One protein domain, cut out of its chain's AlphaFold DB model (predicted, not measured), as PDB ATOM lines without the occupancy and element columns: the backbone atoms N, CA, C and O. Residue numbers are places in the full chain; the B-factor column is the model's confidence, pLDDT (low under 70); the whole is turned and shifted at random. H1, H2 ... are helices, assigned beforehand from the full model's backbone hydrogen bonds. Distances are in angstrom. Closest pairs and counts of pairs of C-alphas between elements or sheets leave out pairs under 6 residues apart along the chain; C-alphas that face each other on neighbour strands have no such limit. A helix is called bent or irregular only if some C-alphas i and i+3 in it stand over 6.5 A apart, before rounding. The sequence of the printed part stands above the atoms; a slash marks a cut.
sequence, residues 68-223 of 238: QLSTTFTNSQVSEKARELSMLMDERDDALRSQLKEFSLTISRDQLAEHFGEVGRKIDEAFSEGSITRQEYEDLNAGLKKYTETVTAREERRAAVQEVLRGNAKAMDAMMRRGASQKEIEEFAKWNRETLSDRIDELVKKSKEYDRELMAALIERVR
ATOM      1  N   GLN A  68     113.038 106.173 124.727       82.56
ATOM      2  CA  GLN A  68     113.533 106.004 126.090       82.56
ATOM      3  C   GLN A  68     113.165 107.251 126.887       82.56
ATOM      4  O   GLN A  68     113.921 108.211 126.953       82.56
ATOM      5  N   LEU A  69     111.958 107.262 127.446       81.62
ATOM      6  CA  LEU A  69     111.415 108.452 128.098       81.62
ATOM      7  C   LEU A  69     111.870 108.538 129.559       81.62
ATOM      8  O   LEU A  69     111.764 107.562 130.308       81.62
ATOM      9  N   SER A  70     112.308 109.722 129.991       84.06
ATOM     10  CA  SER A  70     112.627 109.968 131.405       84.06
ATOM     11  C   SER A  70     111.382 110.029 132.297       84.06
ATOM     12  O   SER A  70     111.468 109.753 133.495       84.06
ATOM     13  N   THR A  71     110.224 110.363 131.728       84.38
ATOM     14  CA  THR A  71     108.952 110.512 132.450       84.38
ATOM     15  C   THR A  71     108.334 109.166 132.807       84.38
ATOM     16  O   THR A  71     108.263 108.253 131.986       84.38
ATOM     17  N   THR A  72     107.791 109.063 134.017       89.38
ATOM     18  CA  THR A  72     106.916 107.961 134.432       89.38
ATOM     19  C   THR A  72     105.656 108.561 135.038       89.38
ATOM     20  O   THR A  72     105.741 109.264 136.037       89.38
ATOM     21  N   PHE A  73     104.501 108.294 134.431       89.19
ATOM     22  CA  PHE A  73     103.218 108.769 134.945       89.19
ATOM     23  C   PHE A  73     102.726 107.857 136.065       89.19
ATOM     24  O   PHE A  73     102.742 106.632 135.921       89.19
ATOM     25  N   THR A  74     102.269 108.444 137.167       87.62
ATOM     26  CA  THR A  74     101.737 107.682 138.307       87.62
ATOM     27  C   THR A  74     100.321 107.163 138.039       87.62
ATOM     28  O   THR A  74      99.946 106.099 138.535       87.62
ATOM     29  N   ASN A  75      99.551 107.875 137.210       86.00
ATOM     30  CA  ASN A  75      98.208 107.493 136.781       86.00
ATOM     31  C   ASN A  75      98.211 106.783 135.420       86.00
ATOM     32  O   ASN A  75      98.974 107.111 134.516       86.00
ATOM     33  N   SER A  76      97.289 105.830 135.246       81.69
ATOM     34  CA  SER A  76      97.109 105.103 133.979       81.69
ATOM     35  C   SER A  76      96.369 105.917 132.914       81.69
ATOM     36  O   SER A  76      96.595 105.731 131.715       81.69
ATOM     37  N   GLN A  77      95.485 106.824 133.339       87.19
ATOM     38  CA  GLN A  77      94.860 107.806 132.460       87.19
ATOM     39  C   GLN A  77      95.756 109.037 132.384       87.19
ATOM     40  O   GLN A  77      95.941 109.740 133.372       87.19
ATOM     41  N   VAL A  78      96.307 109.254 131.194       90.50
ATOM     42  CA  VAL A  78      97.213 110.354 130.866       90.50
ATOM     43  C   VAL A  78      96.687 111.000 129.595       90.50
ATOM     44  O   VAL A  78      96.428 110.296 128.611       90.50
ATOM     45  N   SER A  79      96.524 112.314 129.636       90.94
ATOM     46  CA  SER A  79      96.131 113.168 128.526       90.94
ATOM     47  C   SER A  79      97.097 113.037 127.350       90.94
ATOM     48  O   SER A  79      98.287 112.748 127.499       90.94
ATOM     49  N   GLU A  80      96.578 113.261 126.146       93.75
ATOM     50  CA  GLU A  80      97.390 113.270 124.929       93.75
ATOM     51  C   GLU A  80      98.493 114.329 125.017       93.75
ATOM     52  O   GLU A  80      99.655 114.029 124.742       93.75
ATOM     53  N   LYS A  81      98.165 115.514 125.549       93.50
ATOM     54  CA  LYS A  81      99.128 116.599 125.731       93.50
ATOM     55  C   LYS A  81     100.290 116.215 126.646       93.50
ATOM     56  O   LYS A  81     101.442 116.488 126.315       93.50
ATOM     57  N   ALA A  82     100.023 115.542 127.767       90.62
ATOM     58  CA  ALA A  82     101.087 115.074 128.652       90.62
ATOM     59  C   ALA A  82     101.985 114.025 127.969       90.62
ATOM     60  O   ALA A  82     103.202 114.032 128.157       90.62
ATOM     61  N   ARG A  83     101.424 113.157 127.116       90.50
ATOM     62  CA  ARG A  83     102.218 112.192 126.332       90.50
ATOM     63  C   ARG A  83     103.105 112.879 125.299       90.50
ATOM     64  O   ARG A  83     104.265 112.498 125.174       90.50
ATOM     65  N   GLU A  84     102.592 113.886 124.595       92.56
ATOM     66  CA  GLU A  84     103.381 114.695 123.656       92.56
ATOM     67  C   GLU A  84     104.557 115.383 124.354       92.56
ATOM     68  O   GLU A  84     105.689 115.296 123.885       92.56
ATOM     69  N   LEU A  85     104.306 116.019 125.503       91.75
ATOM     70  CA  LEU A  85     105.354 116.664 126.298       91.75
ATOM     71  C   LEU A  85     106.391 115.651 126.795       91.75
ATOM     72  O   LEU A  85     107.584 115.940 126.789       91.75
ATOM     73  N   SER A  86     105.958 114.439 127.151       90.62
ATOM     74  CA  SER A  86     106.864 113.357 127.535       90.62
ATOM     75  C   SER A  86     107.819 112.948 126.409       90.62
ATOM     76  O   SER A  86     108.989 112.681 126.672       90.62
ATOM     77  N   MET A  87     107.367 112.967 125.150       88.94
ATOM     78  CA  MET A  87     108.211 112.649 123.987       88.94
ATOM     79  C   MET A  87     109.332 113.669 123.748       88.94
ATOM     80  O   MET A  87     110.328 113.341 123.104       88.94
ATOM     81  N   LEU A  88     109.208 114.893 124.273       90.12
ATOM     82  CA  LEU A  88     110.297 115.874 124.239       90.12
ATOM     83  C   LEU A  88     111.457 115.488 125.170       90.12
ATOM     84  O   LEU A  88     112.557 116.001 125.014       90.12
ATOM     85  N   MET A  89     111.223 114.559 126.099       89.62
ATOM     86  CA  MET A  89     112.194 114.047 127.069       89.62
ATOM     87  C   MET A  89     112.648 112.622 126.713       89.62
ATOM     88  O   MET A  89     112.823 111.768 127.586       89.62
ATOM     89  N   ASP A  90     112.793 112.349 125.415       85.56
ATOM     90  CA  ASP A  90     113.414 111.123 124.916       85.56
ATOM     91  C   ASP A  90     114.931 111.207 125.097       85.56
ATOM     92  O   ASP A  90     115.608 112.058 124.519       85.56
ATOM     93  N   GLU A  91     115.461 110.317 125.930       79.44
ATOM     94  CA  GLU A  91     116.870 110.260 126.293       79.44
ATOM     95  C   GLU A  91     117.749 109.896 125.094       79.44
ATOM     96  O   GLU A  91     118.939 110.180 125.142       79.44
ATOM     97  N   ARG A  92     117.226 109.297 124.015       79.94
ATOM     98  CA  ARG A  92     118.041 108.868 122.863       79.94
ATOM     99  C   ARG A  92     118.815 110.032 122.232       79.94
ATOM    100  O   ARG A  92     118.289 111.124 122.039       79.94
ATOM    101  N   ASP A  93     120.074 109.778 121.877       68.44
ATOM    102  CA  ASP A  93     120.973 110.809 121.339       68.44
ATOM    103  C   ASP A  93     120.457 111.412 120.027       68.44
ATOM    104  O   ASP A  93     120.422 112.630 119.872       68.44
ATOM    105  N   ASP A  94     119.971 110.565 119.121       71.25
ATOM    106  CA  ASP A  94     119.428 110.994 117.829       71.25
ATOM    107  C   ASP A  94     118.185 111.877 118.000       71.25
ATOM    108  O   ASP A  94     117.984 112.831 117.246       71.25
ATOM    109  N   ALA A  95     117.362 111.586 119.015       70.94
ATOM    110  CA  ALA A  95     116.176 112.372 119.332       70.94
ATOM    111  C   ALA A  95     116.571 113.774 119.816       70.94
ATOM    112  O   ALA A  95     116.094 114.762 119.258       70.94
ATOM    113  N   LEU A  96     117.498 113.859 120.774       79.00
ATOM    114  CA  LEU A  96     118.038 115.126 121.272       79.00
ATOM    115  C   LEU A  96     118.665 115.961 120.144       79.00
ATOM    116  O   LEU A  96     118.357 117.139 119.990       79.00
ATOM    117  N   ARG A  97     119.521 115.353 119.319       76.69
ATOM    118  CA  ARG A  97     120.209 116.044 118.214       76.69
ATOM    119  C   ARG A  97     119.245 116.549 117.150       76.69
ATOM    120  O   ARG A  97     119.394 117.668 116.666       76.69
ATOM    121  N   SER A  98     118.233 115.747 116.825       72.62
ATOM    122  CA  SER A  98     117.156 116.139 115.914       72.62
ATOM    123  C   SER A  98     116.356 117.327 116.459       72.62
ATOM    124  O   SER A  98     116.098 118.281 115.724       72.62
ATOM    125  N   GLN A  99     116.028 117.318 117.757       74.94
ATOM    126  CA  GLN A  99     115.320 118.416 118.427       74.94
ATOM    127  C   GLN A  99     116.143 119.710 118.440       74.94
ATOM    128  O   GLN A  99     115.620 120.772 118.106       74.94
ATOM    129  N   LEU A 100     117.438 119.606 118.740       75.69
ATOM    130  CA  LEU A 100     118.374 120.732 118.740       75.69
ATOM    131  C   LEU A 100     118.765 121.212 117.336       75.69
ATOM    132  O   LEU A 100     119.361 122.280 117.203       75.69
ATOM    133  N   LYS A 101     118.461 120.435 116.286       70.06
ATOM    134  CA  LYS A 101     118.965 120.634 114.913       70.06
ATOM    135  C   LYS A 101     120.495 120.764 114.866       70.06
ATOM    136  O   LYS A 101     121.033 121.507 114.046       70.06
ATOM    137  N   GLU A 102     121.182 120.034 115.742       63.84
ATOM    138  CA  GLU A 102     122.625 120.129 115.954       63.84
ATOM    139  C   GLU A 102     123.318 118.820 115.557       63.84
ATOM    140  O   GLU A 102     123.050 117.746 116.104       63.84
ATOM    141  N   PHE A 103     124.247 118.928 114.606       60.16
ATOM    142  CA  PHE A 103     125.032 117.806 114.080       60.16
ATOM    143  C   PHE A 103     126.507 117.889 114.492       60.16
ATOM    144  O   PHE A 103     127.319 117.067 114.064       60.16
ATOM    145  N   SER A 104     126.875 118.873 115.315       61.16
ATOM    146  CA  SER A 104     128.200 118.970 115.912       61.16
ATOM    147  C   SER A 104     128.513 117.737 116.758       61.16
ATOM    148  O   SER A 104     127.643 117.083 117.328       61.16
ATOM    149  N   LEU A 105     129.797 117.428 116.912       61.31
ATOM    150  CA  LEU A 105     130.218 116.319 117.764       61.31
ATOM    151  C   LEU A 105     129.920 116.566 119.261       61.31
ATOM    152  O   LEU A 105     129.946 115.610 120.032       61.31
ATOM    153  N   THR A 106     129.630 117.802 119.681       66.62
ATOM    154  CA  THR A 106     129.388 118.205 121.082       66.62
ATOM    155  C   THR A 106     128.299 119.259 121.177       66.62
ATOM    156  O   THR A 106     128.352 120.257 120.459       66.62
ATOM    157  N   ILE A 107     127.372 119.089 122.112       79.62
ATOM    158  CA  ILE A 107     126.319 120.070 122.383       79.62
ATOM    159  C   ILE A 107     126.793 120.988 123.510       79.62
ATOM    160  O   ILE A 107     127.239 120.509 124.542       79.62
ATOM    161  N   SER A 108     126.717 122.305 123.341       84.56
ATOM    162  CA  SER A 108     127.142 123.229 124.401       84.56
ATOM    163  C   SER A 108     126.172 123.248 125.589       84.56
ATOM    164  O   SER A 108     124.977 122.977 125.445       84.56
ATOM    165  N   ARG A 109     126.666 123.652 126.768       88.19
ATOM    166  CA  ARG A 109     125.838 123.896 127.962       88.19
ATOM    167  C   ARG A 109     124.653 124.816 127.664       88.19
ATOM    168  O   ARG A 109     123.551 124.531 128.114       88.19
ATOM    169  N   ASP A 110     124.873 125.901 126.924       88.81
ATOM    170  CA  ASP A 110     123.830 126.901 126.668       88.81
ATOM    171  C   ASP A 110     122.748 126.341 125.735       88.81
ATOM    172  O   ASP A 110     121.566 126.559 125.979       88.81
ATOM    173  N   GLN A 111     123.122 125.520 124.745       90.25
ATOM    174  CA  GLN A 111     122.155 124.786 123.915       90.25
ATOM    175  C   GLN A 111     121.331 123.781 124.730       90.25
ATOM    176  O   GLN A 111     120.123 123.674 124.526       90.25
ATOM    177  N   LEU A 112     121.963 123.051 125.657       91.44
ATOM    178  CA  LEU A 112     121.238 122.155 126.561       91.44
ATOM    179  C   LEU A 112     120.301 122.933 127.492       91.44
ATOM    180  O   LEU A 112     119.152 122.535 127.667       91.44
ATOM    181  N   ALA A 113     120.770 124.042 128.065       90.94
ATOM    182  CA  ALA A 113     119.979 124.869 128.966       90.94
ATOM    183  C   ALA A 113     118.762 125.487 128.266       90.94
ATOM    184  O   ALA A 113     117.667 125.444 128.826       90.94
ATOM    185  N   GLU A 114     118.937 125.989 127.039       92.31
ATOM    186  CA  GLU A 114     117.838 126.463 126.194       92.31
ATOM    187  C   GLU A 114     116.814 125.344 125.977       92.31
ATOM    188  O   GLU A 114     115.643 125.497 126.310       92.31
ATOM    189  N   HIS A 115     117.254 124.168 125.525       94.06
ATOM    190  CA  HIS A 115     116.355 123.041 125.270       94.06
ATOM    191  C   HIS A 115     115.572 122.598 126.508       94.06
ATOM    192  O   HIS A 115     114.347 122.481 126.463       94.06
ATOM    193  N   PHE A 116     116.247 122.378 127.638       94.94
ATOM    194  CA  PHE A 116     115.573 121.970 128.871       94.94
ATOM    195  C   PHE A 116     114.617 123.056 129.384       94.94
ATOM    196  O   PHE A 116     113.510 122.737 129.824       94.94
ATOM    197  N   GLY A 117     115.014 124.328 129.288       94.88
ATOM    198  CA  GLY A 117     114.173 125.465 129.651       94.88
ATOM    199  C   GLY A 117     112.926 125.575 128.775       94.88
ATOM    200  O   GLY A 117     111.827 125.753 129.297       94.88
ATOM    201  N   GLU A 118     113.053 125.379 127.460       95.56
ATOM    202  CA  GLU A 118     111.918 125.363 126.536       95.56
ATOM    203  C   GLU A 118     110.948 124.211 126.815       95.56
ATOM    204  O   GLU A 118     109.730 124.395 126.728       95.56
ATOM    205  N   VAL A 119     111.459 123.020 127.144       96.00
ATOM    206  CA  VAL A 119     110.615 121.889 127.559       96.00
ATOM    207  C   VAL A 119     109.868 122.237 128.848       96.00
ATOM    208  O   VAL A 119     108.653 122.046 128.911       96.00
ATOM    209  N   GLY A 120     110.557 122.814 129.838       97.00
ATOM    210  CA  GLY A 120     109.946 123.299 131.079       97.00
ATOM    211  C   GLY A 120     108.845 124.331 130.835       97.00
ATOM    212  O   GLY A 120     107.743 124.194 131.365       97.00
ATOM    213  N   ARG A 121     109.099 125.309 129.958       97.00
ATOM    214  CA  ARG A 121     108.125 126.341 129.580       97.00
ATOM    215  C   ARG A 121     106.870 125.735 128.953       97.00
ATOM    216  O   ARG A 121     105.765 126.061 129.369       97.00
ATOM    217  N   LYS A 122     107.024 124.790 128.017       97.50
ATOM    218  CA  LYS A 122     105.888 124.088 127.383       97.50
ATOM    219  C   LYS A 122     105.048 123.297 128.394       97.50
ATOM    220  O   LYS A 122     103.839 123.159 128.205       97.50
ATOM    221  N   ILE A 123     105.671 122.766 129.451       97.75
ATOM    222  CA  ILE A 123     104.968 122.092 130.554       97.75
ATOM    223  C   ILE A 123     104.171 123.108 131.387       97.75
ATOM    224  O   ILE A 123     103.004 122.852 131.694       97.75
ATOM    225  N   ASP A 124     104.763 124.258 131.724       97.88
ATOM    226  CA  ASP A 124     104.086 125.323 132.479       97.88
ATOM    227  C   ASP A 124     102.903 125.920 131.714       97.88
ATOM    228  O   ASP A 124     101.816 126.069 132.276       97.88
ATOM    229  N   GLU A 125     103.088 126.202 130.423       97.62
ATOM    230  CA  GLU A 125     102.037 126.696 129.529       97.62
ATOM    231  C   GLU A 125     100.857 125.717 129.495       97.62
ATOM    232  O   GLU A 125      99.731 126.099 129.823       97.62
ATOM    233  N   ALA A 126     101.118 124.431 129.230       96.88
ATOM    234  CA  ALA A 126     100.074 123.409 129.178       96.88
ATOM    235  C   ALA A 126      99.308 123.265 130.503       96.88
ATOM    236  O   ALA A 126      98.103 122.997 130.492       96.88
ATOM    237  N   PHE A 127      99.978 123.439 131.645       97.50
ATOM    238  CA  PHE A 127      99.314 123.423 132.947       97.50
ATOM    239  C   PHE A 127      98.462 124.675 133.171       97.50
ATOM    240  O   PHE A 127      97.319 124.566 133.613       97.50
ATOM    241  N   SER A 128      98.979 125.854 132.817       97.12
ATOM    242  CA  SER A 128      98.258 127.125 132.953       97.12
ATOM    243  C   SER A 128      96.986 127.189 132.096       97.12
ATOM    244  O   SER A 128      95.976 127.744 132.524       97.12
ATOM    245  N   GLU A 129      97.007 126.553 130.923       96.88
ATOM    246  CA  GLU A 129      95.866 126.429 130.011       96.88
ATOM    247  C   GLU A 129      94.836 125.382 130.469       96.88
ATOM    248  O   GLU A 129      93.743 125.299 129.911       96.88
ATOM    249  N   GLY A 130      95.169 124.565 131.474       96.00
ATOM    250  CA  GLY A 130      94.344 123.440 131.918       96.00
ATOM    251  C   GLY A 130      94.370 122.234 130.972       96.00
ATOM    252  O   GLY A 130      93.534 121.340 131.102       96.00
ATOM    253  N   SER A 131      95.323 122.193 130.036       96.75
ATOM    254  CA  SER A 131      95.511 121.100 129.070       96.75
ATOM    255  C   SER A 131      96.098 119.833 129.709       96.75
ATOM    256  O   SER A 131      95.970 118.746 129.144       96.75
ATOM    257  N   ILE A 132      96.728 119.966 130.879       96.94
ATOM    258  CA  ILE A 132      97.201 118.861 131.719       96.94
ATOM    259  C   ILE A 132      96.760 119.066 133.169       96.94
ATOM    260  O   ILE A 132      96.560 120.184 133.646       96.94
ATOM    261  N   THR A 133      96.611 117.966 133.893       96.88
ATOM    262  CA  THR A 133      96.280 117.959 135.317       96.88
ATOM    263  C   THR A 133      97.491 118.312 136.177       96.88
ATOM    264  O   THR A 133      98.642 118.203 135.756       96.88
ATOM    265  N   ARG A 134      97.241 118.659 137.446       97.19
ATOM    266  CA  ARG A 134      98.313 118.878 138.428       97.19
ATOM    267  C   ARG A 134      99.208 117.648 138.611       97.19
ATOM    268  O   ARG A 134     100.415 117.805 138.733       97.19
ATOM    269  N   GLN A 135      98.633 116.444 138.603       96.56
ATOM    270  CA  GLN A 135      99.432 115.225 138.731       96.56
ATOM    271  C   GLN A 135     100.374 115.045 137.539       96.56
ATOM    272  O   GLN A 135     101.550 114.757 137.720       96.56
ATOM    273  N   GLU A 136      99.875 115.238 136.316       96.31
ATOM    274  CA  GLU A 136     100.701 115.131 135.108       96.31
ATOM    275  C   GLU A 136     101.783 116.206 135.066       96.31
ATOM    276  O   GLU A 136     102.900 115.926 134.647       96.31
ATOM    277  N   TYR A 137     101.474 117.416 135.533       97.50
ATOM    278  CA  TYR A 137     102.455 118.483 135.689       97.50
ATOM    279  C   TYR A 137     103.596 118.078 136.634       97.50
ATOM    280  O   TYR A 137     104.768 118.260 136.300       97.50
ATOM    281  N   GLU A 138     103.276 117.502 137.794       96.88
ATOM    282  CA  GLU A 138     104.270 117.024 138.762       96.88
ATOM    283  C   GLU A 138     105.110 115.866 138.180       96.88
ATOM    284  O   GLU A 138     106.341 115.898 138.273       96.88
ATOM    285  N   ASP A 139     104.479 114.909 137.487       92.88
ATOM    286  CA  ASP A 139     105.160 113.781 136.831       92.88
ATOM    287  C   ASP A 139     106.093 114.241 135.695       92.88
ATOM    288  O   ASP A 139     107.223 113.760 135.576       92.88
ATOM    289  N   LEU A 140     105.650 115.200 134.872       95.94
ATOM    290  CA  LEU A 140     106.449 115.779 133.789       95.94
ATOM    291  C   LEU A 140     107.647 116.565 134.328       95.94
ATOM    292  O   LEU A 140     108.738 116.434 133.785       95.94
ATOM    293  N   ASN A 141     107.486 117.331 135.410       97.12
ATOM    294  CA  ASN A 141     108.605 118.046 136.034       97.12
ATOM    295  C   ASN A 141     109.621 117.084 136.673       97.12
ATOM    296  O   ASN A 141     110.829 117.304 136.572       97.12
ATOM    297  N   ALA A 142     109.158 115.991 137.290       91.19
ATOM    298  CA  ALA A 142     110.046 114.934 137.771       91.19
ATOM    299  C   ALA A 142     110.804 114.262 136.609       91.19
ATOM    300  O   ALA A 142     112.013 114.036 136.705       91.19
ATOM    301  N   GLY A 143     110.108 114.010 135.494       91.12
ATOM    302  CA  GLY A 143     110.695 113.537 134.241       91.12
ATOM    303  C   GLY A 143     111.755 114.491 133.692       91.12
ATOM    304  O   GLY A 143     112.859 114.045 133.387       91.12
ATOM    305  N   LEU A 144     111.473 115.798 133.650       93.62
ATOM    306  CA  LEU A 144     112.386 116.828 133.142       93.62
ATOM    307  C   LEU A 144     113.656 116.931 133.983       93.62
ATOM    308  O   LEU A 144     114.753 117.057 133.434       93.62
ATOM    309  N   LYS A 145     113.533 116.816 135.309       91.44
ATOM    310  CA  LYS A 145     114.695 116.774 136.200       91.44
ATOM    311  C   LYS A 145     115.598 115.583 135.873       91.44
ATOM    312  O   LYS A 145     116.798 115.761 135.669       91.44
ATOM    313  N   LYS A 146     115.020 114.383 135.766       90.75
ATOM    314  CA  LYS A 146     115.771 113.175 135.398       90.75
ATOM    315  C   LYS A 146     116.383 113.298 133.999       90.75
ATOM    316  O   LYS A 146     117.542 112.945 133.814       90.75
ATOM    317  N   TYR A 147     115.630 113.818 133.034       89.56
ATOM    318  CA  TYR A 147     116.088 114.031 131.662       89.56
ATOM    319  C   TYR A 147     117.312 114.949 131.613       89.56
ATOM    320  O   TYR A 147     118.330 114.594 131.020       89.56
ATOM    321  N   THR A 148     117.242 116.078 132.323       87.75
ATOM    322  CA  THR A 148     118.342 117.043 132.461       87.75
ATOM    323  C   THR A 148     119.587 116.372 133.040       87.75
ATOM    324  O   THR A 148     120.675 116.507 132.484       87.75
ATOM    325  N   GLU A 149     119.443 115.607 134.128       86.69
ATOM    326  CA  GLU A 149     120.558 114.896 134.767       86.69
ATOM    327  C   GLU A 149     121.195 113.855 133.831       86.69
ATOM    328  O   GLU A 149     122.418 113.846 133.665       86.69
ATOM    329  N   THR A 150     120.379 113.009 133.194       84.06
ATOM    330  CA  THR A 150     120.838 111.931 132.304       84.06
ATOM    331  C   THR A 150     121.553 112.475 131.070       84.06
ATOM    332  O   THR A 150     122.660 112.038 130.749       84.06
ATOM    333  N   VAL A 151     120.938 113.433 130.369       84.56
ATOM    334  CA  VAL A 151     121.497 113.990 129.131       84.56
ATOM    335  C   VAL A 151     122.772 114.777 129.417       84.56
ATOM    336  O   VAL A 151     123.764 114.592 128.715       84.56
ATOM    337  N   THR A 152     122.790 115.585 130.480       84.81
ATOM    338  CA  THR A 152     123.989 116.352 130.854       84.81
ATOM    339  C   THR A 152     125.147 115.426 131.205       84.81
ATOM    340  O   THR A 152     126.244 115.610 130.692       84.81
ATOM    341  N   ALA A 153     124.909 114.381 132.006       82.50
ATOM    342  CA  ALA A 153     125.951 113.413 132.347       82.50
ATOM    343  C   ALA A 153     126.517 112.697 131.107       82.50
ATOM    344  O   ALA A 153     127.722 112.438 131.021       82.50
ATOM    345  N   ARG A 154     125.663 112.390 130.120       84.44
ATOM    346  CA  ARG A 154     126.119 111.824 128.847       84.44
ATOM    347  C   ARG A 154     127.004 112.801 128.080       84.44
ATOM    348  O   ARG A 154     128.056 112.384 127.596       84.44
ATOM    349  N   GLU A 155     126.597 114.059 127.951       81.75
ATOM    350  CA  GLU A 155     127.348 115.051 127.175       81.75
ATOM    351  C   GLU A 155     128.654 115.474 127.872       81.75
ATOM    352  O   GLU A 155     129.678 115.605 127.200       81.75
ATOM    353  N   GLU A 156     128.686 115.532 129.208       80.31
ATOM    354  CA  GLU A 156     129.920 115.657 130.004       80.31
ATOM    355  C   GLU A 156     130.906 114.526 129.680       80.31
ATOM    356  O   GLU A 156     132.085 114.761 129.391       80.31
ATOM    357  N   ARG A 157     130.419 113.279 129.675       81.19
ATOM    358  CA  ARG A 157     131.243 112.113 129.342       81.19
ATOM    359  C   ARG A 157     131.691 112.134 127.882       81.19
ATOM    360  O   ARG A 157     132.846 111.819 127.606       81.19
ATOM    361  N   ARG A 158     130.820 112.524 126.946       79.62
ATOM    362  CA  ARG A 158     131.151 112.652 125.516       79.62
ATOM    363  C   ARG A 158     132.259 113.683 125.297       79.62
ATOM    364  O   ARG A 158     133.207 113.401 124.563       79.62
ATOM    365  N   ALA A 159     132.164 114.843 125.943       77.25
ATOM    366  CA  ALA A 159     133.188 115.880 125.872       77.25
ATOM    367  C   ALA A 159     134.535 115.371 126.410       77.25
ATOM    368  O   ALA A 159     135.554 115.478 125.723       77.25
ATOM    369  N   ALA A 160     134.530 114.700 127.568       78.81
ATOM    370  CA  ALA A 160     135.730 114.089 128.139       78.81
ATOM    371  C   ALA A 160     136.350 113.018 127.221       78.81
ATOM    372  O   ALA A 160     137.565 113.007 127.021       78.81
ATOM    373  N   VAL A 161     135.539 112.151 126.604       78.06
ATOM    374  CA  VAL A 161     136.013 111.170 125.611       78.06
ATOM    375  C   VAL A 161     136.715 111.876 124.452       78.06
ATOM    376  O   VAL A 161     137.826 111.498 124.081       78.06
ATOM    377  N   GLN A 162     136.115 112.929 123.896       74.88
ATOM    378  CA  GLN A 162     136.721 113.665 122.785       74.88
ATOM    379  C   GLN A 162     138.026 114.355 123.168       74.88
ATOM    380  O   GLN A 162     138.973 114.336 122.382       74.88
ATOM    381  N   GLU A 163     138.095 114.943 124.360       79.12
ATOM    382  CA  GLU A 163     139.316 115.534 124.914       79.12
ATOM    383  C   GLU A 163     140.445 114.489 124.958       79.12
ATOM    384  O   GLU A 163     141.543 114.723 124.439       79.12
ATOM    385  N   VAL A 164     140.159 113.292 125.491       75.62
ATOM    386  CA  VAL A 164     141.132 112.194 125.569       75.62
ATOM    387  C   VAL A 164     141.564 111.727 124.184       75.62
ATOM    388  O   VAL A 164     142.765 111.600 123.939       75.62
ATOM    389  N   LEU A 165     140.621 111.511 123.263       76.12
ATOM    390  CA  LEU A 165     140.927 111.064 121.903       76.12
ATOM    391  C   LEU A 165     141.764 112.097 121.138       76.12
ATOM    392  O   LEU A 165     142.753 111.734 120.501       76.12
ATOM    393  N   ARG A 166     141.446 113.394 121.259       76.75
ATOM    394  CA  ARG A 166     142.262 114.481 120.686       76.75
ATOM    395  C   ARG A 166     143.664 114.503 121.292       76.75
ATOM    396  O   ARG A 166     144.638 114.696 120.564       76.75
ATOM    397  N   GLY A 167     143.780 114.308 122.606       74.94
ATOM    398  CA  GLY A 167     145.067 114.189 123.290       74.94
ATOM    399  C   GLY A 167     145.890 113.007 122.777       74.94
ATOM    400  O   GLY A 167     147.074 113.163 122.476       74.94
ATOM    401  N   ASN A 168     145.251 111.850 122.593       76.75
ATOM    402  CA  ASN A 168     145.887 110.638 122.080       76.75
ATOM    403  C   ASN A 168     146.361 110.814 120.635       76.75
ATOM    404  O   ASN A 168     147.496 110.455 120.328       76.75
ATOM    405  N   ALA A 169     145.542 111.424 119.774       73.38
ATOM    406  CA  ALA A 169     145.915 111.726 118.395       73.38
ATOM    407  C   ALA A 169     147.143 112.651 118.333       73.38
ATOM    408  O   ALA A 169     148.116 112.345 117.648       73.38
ATOM    409  N   LYS A 170     147.158 113.733 119.127       75.06
ATOM    410  CA  LYS A 170     148.311 114.649 119.209       75.06
ATOM    411  C   LYS A 170     149.580 113.955 119.709       75.06
ATOM    412  O   LYS A 170     150.667 114.225 119.201       75.06
ATOM    413  N   ALA A 171     149.456 113.082 120.709       77.44
ATOM    414  CA  ALA A 171     150.585 112.321 121.234       77.44
ATOM    415  C   ALA A 171     151.129 111.333 120.191       77.44
ATOM    416  O   ALA A 171     152.343 111.267 119.994       77.44
ATOM    417  N   MET A 172     150.244 110.633 119.478       74.62
ATOM    418  CA  MET A 172     150.604 109.729 118.385       74.62
ATOM    419  C   MET A 172     151.320 110.469 117.249       74.62
ATOM    420  O   MET A 172     152.400 110.054 116.830       74.62
ATOM    421  N   ASP A 173     150.799 111.621 116.823       74.19
ATOM    422  CA  ASP A 173     151.452 112.482 115.831       74.19
ATOM    423  C   ASP A 173     152.857 112.914 116.271       74.19
ATOM    424  O   ASP A 173     153.796 112.917 115.472       74.19
ATOM    425  N   ALA A 174     153.030 113.266 117.548       78.12
ATOM    426  CA  ALA A 174     154.334 113.634 118.093       78.12
ATOM    427  C   ALA A 174     155.318 112.451 118.092       78.12
ATOM    428  O   ALA A 174     156.494 112.635 117.763       78.12
ATOM    429  N   MET A 175     154.849 111.240 118.412       74.94
ATOM    430  CA  MET A 175     155.654 110.016 118.339       74.94
ATOM    431  C   MET A 175     156.065 109.684 116.903       74.94
ATOM    432  O   MET A 175     157.238 109.403 116.656       74.94
ATOM    433  N   MET A 176     155.151 109.806 115.939       74.44
ATOM    434  CA  MET A 176     155.477 109.610 114.524       74.44
ATOM    435  C   MET A 176     156.512 110.635 114.038       74.44
ATOM    436  O   MET A 176     157.501 110.265 113.409       74.44
ATOM    437  N   ARG A 177     156.351 111.921 114.385       81.56
ATOM    438  CA  ARG A 177     157.279 112.992 113.972       81.56
ATOM    439  C   ARG A 177     158.694 112.832 114.522       81.56
ATOM    440  O   ARG A 177     159.640 113.230 113.850       81.56
ATOM    441  N   ARG A 178     158.852 112.276 115.727       90.25
ATOM    442  CA  ARG A 178     160.179 112.022 116.318       90.25
ATOM    443  C   ARG A 178     160.811 110.701 115.862       90.25
ATOM    444  O   ARG A 178     161.912 110.397 116.305       90.25
ATOM    445  N   GLY A 179     160.124 109.921 115.020       84.94
ATOM    446  CA  GLY A 179     160.588 108.611 114.565       84.94
ATOM    447  C   GLY A 179     160.562 107.545 115.661       84.94
ATOM    448  O   GLY A 179     161.498 106.754 115.748       84.94
ATOM    449  N   ALA A 180     159.531 107.551 116.517       80.44
ATOM    450  CA  ALA A 180     159.368 106.546 117.564       80.44
ATOM    451  C   ALA A 180     159.397 105.125 116.982       80.44
ATOM    452  O   ALA A 180     158.856 104.852 115.909       80.44
ATOM    453  N   SER A 181     160.039 104.221 117.710       81.62
ATOM    454  CA  SER A 181     160.101 102.810 117.356       81.62
ATOM    455  C   SER A 181     158.732 102.140 117.482       81.62
ATOM    456  O   SER A 181     157.876 102.563 118.259       81.62
ATOM    457  N   GLN A 182     158.554 101.026 116.773       79.69
ATOM    458  CA  GLN A 182     157.349 100.199 116.874       79.69
ATOM    459  C   GLN A 182     157.042  99.798 118.329       79.69
ATOM    460  O   GLN A 182     155.895  99.853 118.760       79.69
ATOM    461  N   LYS A 183     158.083  99.484 119.112       83.69
ATOM    462  CA  LYS A 183     157.955  99.146 120.532       83.69
ATOM    463  C   LYS A 183     157.383 100.304 121.360       83.69
ATOM    464  O   LYS A 183     156.500 100.080 122.177       83.69
ATOM    465  N   GLU A 184     157.852 101.535 121.146       75.00
ATOM    466  CA  GLU A 184     157.318 102.716 121.849       75.00
ATOM    467  C   GLU A 184     155.849 102.973 121.500       75.00
ATOM    468  O   GLU A 184     155.057 103.354 122.360       75.00
ATOM    469  N   ILE A 185     155.480 102.756 120.237       77.69
ATOM    470  CA  ILE A 185     154.104 102.923 119.778       77.69
ATOM    471  C   ILE A 185     153.189 101.857 120.408       77.69
ATOM    472  O   ILE A 185     152.099 102.183 120.877       77.69
ATOM    473  N   GLU A 186     153.632 100.600 120.474       76.31
ATOM    474  CA  GLU A 186     152.898  99.505 121.122       76.31
ATOM    475  C   GLU A 186     152.739  99.724 122.633       76.31
ATOM    476  O   GLU A 186     151.654  99.513 123.183       76.31
ATOM    477  N   GLU A 187     153.790 100.198 123.308       83.31
ATOM    478  CA  GLU A 187     153.742 100.575 124.725       83.31
ATOM    479  C   GLU A 187     152.733 101.707 124.966       83.31
ATOM    480  O   GLU A 187     151.931 101.633 125.901       83.31
ATOM    481  N   PHE A 188     152.702 102.718 124.092       78.81
ATOM    482  CA  PHE A 188     151.714 103.795 124.157       78.81
ATOM    483  C   PHE A 188     150.282 103.305 123.904       78.81
ATOM    484  O   PHE A 188     149.363 103.695 124.624       78.81
ATOM    485  N   ALA A 189     150.074 102.439 122.910       75.69
ATOM    486  CA  ALA A 189     148.764 101.864 122.615       75.69
ATOM    487  C   ALA A 189     148.244 101.025 123.793       75.69
ATOM    488  O   ALA A 189     147.078 101.144 124.180       75.69
ATOM    489  N   LYS A 190     149.119 100.226 124.416       78.75
ATOM    490  CA  LYS A 190     148.802  99.478 125.636       78.75
ATOM    491  C   LYS A 190     148.417 100.414 126.784       78.75
ATOM    492  O   LYS A 190     147.342 100.242 127.351       78.75
ATOM    493  N   TRP A 191     149.237 101.428 127.069       83.81
ATOM    494  CA  TRP A 191     148.942 102.419 128.106       83.81
ATOM    495  C   TRP A 191     147.605 103.129 127.867       83.81
ATOM    496  O   TRP A 191     146.823 103.295 128.802       83.81
ATOM    497  N   ASN A 192     147.301 103.505 126.620       77.69
ATOM    498  CA  ASN A 192     146.011 104.098 126.278       77.69
ATOM    499  C   ASN A 192     144.860 103.149 126.595       77.69
ATOM    500  O   ASN A 192     143.931 103.569 127.270       77.69
ATOM    501  N   ARG A 193     144.917 101.884 126.158       76.94
ATOM    502  CA  ARG A 193     143.856 100.904 126.455       76.94
ATOM    503  C   ARG A 193     143.652 100.714 127.958       76.94
ATOM    504  O   ARG A 193     142.514 100.655 128.404       76.94
ATOM    505  N   GLU A 194     144.736 100.658 128.728       77.19
ATOM    506  CA  GLU A 194     144.688 100.407 130.174       77.19
ATOM    507  C   GLU A 194     144.236 101.628 130.993       77.19
ATOM    508  O   GLU A 194     143.667 101.452 132.064       77.19
ATOM    509  N   THR A 195     144.453 102.857 130.506       80.38
ATOM    510  CA  THR A 195     144.185 104.094 131.271       80.38
ATOM    511  C   THR A 195     143.072 104.972 130.698       80.38
ATOM    512  O   THR A 195     142.752 106.010 131.278       80.38
ATOM    513  N   LEU A 196     142.474 104.595 129.560       77.00
ATOM    514  CA  LEU A 196     141.456 105.393 128.869       77.00
ATOM    515  C   LEU A 196     140.282 105.742 129.788       77.00
ATOM    516  O   LEU A 196     139.927 106.915 129.891       77.00
ATOM    517  N   SER A 197     139.712 104.742 130.466       77.12
ATOM    518  CA  SER A 197     138.556 104.946 131.348       77.12
ATOM    519  C   SER A 197     138.894 105.888 132.501       77.12
ATOM    520  O   SER A 197     138.200 106.882 132.694       77.12
ATOM    521  N   ASP A 198     140.005 105.643 133.197       81.38
ATOM    522  CA  ASP A 198     140.435 106.467 134.331       81.38
ATOM    523  C   ASP A 198     140.651 107.929 133.924       81.38
ATOM    524  O   ASP A 198     140.274 108.851 134.647       81.38
ATOM    525  N   ARG A 199     141.223 108.157 132.736       84.62
ATOM    526  CA  ARG A 199     141.444 109.501 132.188       84.62
ATOM    527  C   ARG A 199     140.138 110.205 131.828       84.62
ATOM    528  O   ARG A 199     140.032 111.410 132.056       84.62
ATOM    529  N   ILE A 200     139.161 109.481 131.277       79.12
ATOM    530  CA  ILE A 200     137.820 110.021 131.013       79.12
ATOM    531  C   ILE A 200     137.158 110.408 132.338       79.12
ATOM    532  O   ILE A 200     136.694 111.537 132.473       79.12
ATOM    533  N   ASP A 201     137.174 109.522 133.334       80.00
ATOM    534  CA  ASP A 201     136.539 109.759 134.634       80.00
ATOM    535  C   ASP A 201     137.190 110.924 135.396       80.00
ATOM    536  O   ASP A 201     136.505 111.740 136.017       80.00
ATOM    537  N   GLU A 202     138.519 111.038 135.332       89.69
ATOM    538  CA  GLU A 202     139.272 112.183 135.848       89.69
ATOM    539  C   GLU A 202     138.845 113.498 135.186       89.69
ATOM    540  O   GLU A 202     138.670 114.505 135.877       89.69
ATOM    541  N   LEU A 203     138.673 113.504 133.861       85.25
ATOM    542  CA  LEU A 203     138.253 114.693 133.122       85.25
ATOM    543  C   LEU A 203     136.806 115.071 133.415       85.25
ATOM    544  O   LEU A 203     136.549 116.249 133.636       85.25
ATOM    545  N   VAL A 204     135.882 114.110 133.502       80.62
ATOM    546  CA  VAL A 204     134.488 114.382 133.892       80.62
ATOM    547  C   VAL A 204     134.436 115.055 135.267       80.62
ATOM    548  O   VAL A 204     133.745 116.053 135.434       80.62
ATOM    549  N   LYS A 205     135.227 114.582 136.240       85.56
ATOM    550  CA  LYS A 205     135.289 115.180 137.590       85.56
ATOM    551  C   LYS A 205     135.882 116.590 137.616       85.56
ATOM    552  O   LYS A 205     135.569 117.362 138.519       85.56
ATOM    553  N   LYS A 206     136.800 116.898 136.697       83.50
ATOM    554  CA  LYS A 206     137.548 118.167 136.667       83.50
ATOM    555  C   LYS A 206     136.951 119.199 135.712       83.50
ATOM    556  O   LYS A 206     137.259 120.384 135.853       83.50
ATOM    557  N   SER A 207     136.162 118.764 134.732       76.25
ATOM    558  CA  SER A 207     135.612 119.638 133.705       76.25
ATOM    559  C   SER A 207     134.650 120.652 134.316       76.25
ATOM    560  O   SER A 207     133.817 120.325 135.157       76.25
ATOM    561  N   LYS A 208     134.773 121.905 133.870       71.75
ATOM    562  CA  LYS A 208     133.817 122.987 134.147       71.75
ATOM    563  C   LYS A 208     132.962 123.333 132.929       71.75
ATOM    564  O   LYS A 208     132.245 124.327 132.946       71.75
ATOM    565  N   GLU A 209     133.082 122.553 131.856       73.62
ATOM    566  CA  GLU A 209     132.394 122.812 130.587       73.62
ATOM    567  C   GLU A 209     130.870 122.815 130.768       73.62
ATOM    568  O   GLU A 209     130.182 123.686 130.238       73.62
ATOM    569  N   TYR A 210     130.370 121.930 131.633       76.44
ATOM    570  CA  TYR A 210     128.977 121.874 132.068       76.44
ATOM    571  C   TYR A 210     128.880 122.259 133.543       76.44
ATOM    572  O   TYR A 210     128.580 121.436 134.403       76.44
ATOM    573  N   ASP A 211     129.174 123.522 133.858       83.94
ATOM    574  CA  ASP A 211     128.859 124.080 135.175       83.94
ATOM    575  C   ASP A 211     127.355 123.904 135.449       83.94
ATOM    576  O   ASP A 211     126.515 124.597 134.869       83.94
ATOM    577  N   ARG A 212     127.023 122.920 136.293       83.94
ATOM    578  CA  ARG A 212     125.642 122.499 136.549       83.94
ATOM    579  C   ARG A 212     124.840 123.549 137.305       83.94
ATOM    580  O   ARG A 212     123.630 123.621 137.110       83.94
ATOM    581  N   GLU A 213     125.490 124.360 138.137       88.38
ATOM    582  CA  GLU A 213     124.823 125.450 138.853       88.38
ATOM    583  C   GLU A 213     124.431 126.554 137.874       88.38
ATOM    584  O   GLU A 213     123.278 126.990 137.848       88.38
ATOM    585  N   LEU A 214     125.366 126.949 137.006       89.25
ATOM    586  CA  LEU A 214     125.087 127.917 135.953       89.25
ATOM    587  C   LEU A 214     124.047 127.386 134.960       89.25
ATOM    588  O   LEU A 214     123.135 128.115 134.582       89.25
ATOM    589  N   MET A 215     124.144 126.116 134.563       89.38
ATOM    590  CA  MET A 215     123.165 125.494 133.674       89.38
ATOM    591  C   MET A 215     121.763 125.511 134.293       89.38
ATOM    592  O   MET A 215     120.822 125.906 133.618       89.38
ATOM    593  N   ALA A 216     121.618 125.174 135.579       89.62
ATOM    594  CA  ALA A 216     120.334 125.267 136.274       89.62
ATOM    595  C   ALA A 216     119.779 126.702 136.274       89.62
ATOM    596  O   ALA A 216     118.600 126.906 135.998       89.62
ATOM    597  N   ALA A 217     120.628 127.708 136.512       91.06
ATOM    598  CA  ALA A 217     120.212 129.109 136.455       91.06
ATOM    599  C   ALA A 217     119.759 129.537 135.046       91.06
ATOM    600  O   ALA A 217     118.799 130.294 134.908       91.06
ATOM    601  N   LEU A 218     120.431 129.052 134.000       92.00
ATOM    602  CA  LEU A 218     120.063 129.310 132.607       92.00
ATOM    603  C   LEU A 218     118.739 128.633 132.226       92.00
ATOM    604  O   LEU A 218     117.900 129.273 131.599       92.00
ATOM    605  N   ILE A 219     118.516 127.391 132.661       93.38
ATOM    606  CA  ILE A 219     117.253 126.667 132.449       93.38
ATOM    607  C   ILE A 219     116.076 127.462 133.020       93.38
ATOM    608  O   ILE A 219     115.080 127.657 132.328       93.38
ATOM    609  N   GLU A 220     116.192 127.963 134.253       94.06
ATOM    610  CA  GLU A 220     115.124 128.746 134.889       94.06
ATOM    611  C   GLU A 220     114.859 130.077 134.168       94.06
ATOM    612  O   GLU A 220     113.707 130.487 134.028       94.06
ATOM    613  N   ARG A 221     115.903 130.735 133.644       93.88
ATOM    614  CA  ARG A 221     115.753 131.947 132.818       93.88
ATOM    615  C   ARG A 221     114.970 131.663 131.537       93.88
ATOM    616  O   ARG A 221     114.011 132.373 131.236       93.88
ATOM    617  N   VAL A 222     115.333 130.596 130.826       95.00
ATOM    618  CA  VAL A 222     114.665 130.202 129.577       95.00
ATOM    619  C   VAL A 222     113.226 129.766 129.826       95.00
ATOM    620  O   VAL A 222     112.302 130.177 129.118       95.00
ATOM    621  N   ARG A 223     113.007 129.000 130.898       95.50
ATOM    622  CA  ARG A 223     111.674 128.625 131.372       95.50
ATOM    623  C   ARG A 223     110.808 129.855 131.660       95.50
ATOM    624  O   ARG A 223     109.634 129.872 131.301       95.50
TER     625      ARG A 223
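What this domain is: This is residues 68 to 223 of the 238 residues of an uncharacterized protein of Hungateiclostridiaceae bacterium KB18 (UniProt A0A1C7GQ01). One very long helix, H4, makes the axis of a rod; H1 and H3 lie along its first part, and the bent helix H5 folds back from its far end, its arm H5b crossing H4. H6 packs on H3. The printed part has 156 residues with six named helices, H1 to H6 in order, and no named strand, an all helix class. The whole is loose, with a radius of gyration of the C-alphas of 20.7 A and spans of 70 by 30 by 26 A.

How they stand to each other: Start at H1, residues 80 to 87, which touches residues 119 to 126 of H3, residues 109 to 128; their closest C-alphas, Leu 85 and Ile 123, are 6.9 A apart. H2, residues 93 to 100, is close to H3 but not clearly touching, with closest C-alphas Leu 100 and His 115 at 7.2 A. H3 and H4, residues 134 to 177, form a hairpin at a shallow tilt of 10 degrees, closest at C-alphas Phe 127 and Tyr 137, 6.5 A. H5, residues 182 to 206, was assigned as one helix by its hydrogen bonds but is bent: C-alphas 194 and 197 are 7.7 A apart. H4 and arm H5a, residues 182 to 194, form a hairpin but only just touch, with 3 pairs of C-alphas within 8 A, the closest Met 175 and Ile 185 at 7.4 A. Arm H5b, residues 197 to 206, touches H4 at a steep tilt of 62 degrees, closest at C-alphas Ala 160 and Ile 200, 5.4 A. H6, residues 212 to 223, touches H3 at C-alphas Gly 117 and Ile 219, 4.3 A. In H1, H2, H3, H4, H5a, H5b and H6 every O i to N i+4 pair is within hydrogen-bond range.

Where its parts are: Find C-alpha 80 at (97.390, 113.270, 124.929), where H1 begins. H3 is 28.2 A long; H4 runs 64.1 A to C-alpha 177 at (157.279, 112.992, 113.972). H6 ends at C-alpha 223, (111.674, 128.625, 131.372).

The domain as a whole: The farthest C-alphas, Gly 130 and Ser 181, are 70.4 A apart. The printed part has no cut and no long link. Residue 93 and residues 102 to 106 have pLDDT under 70.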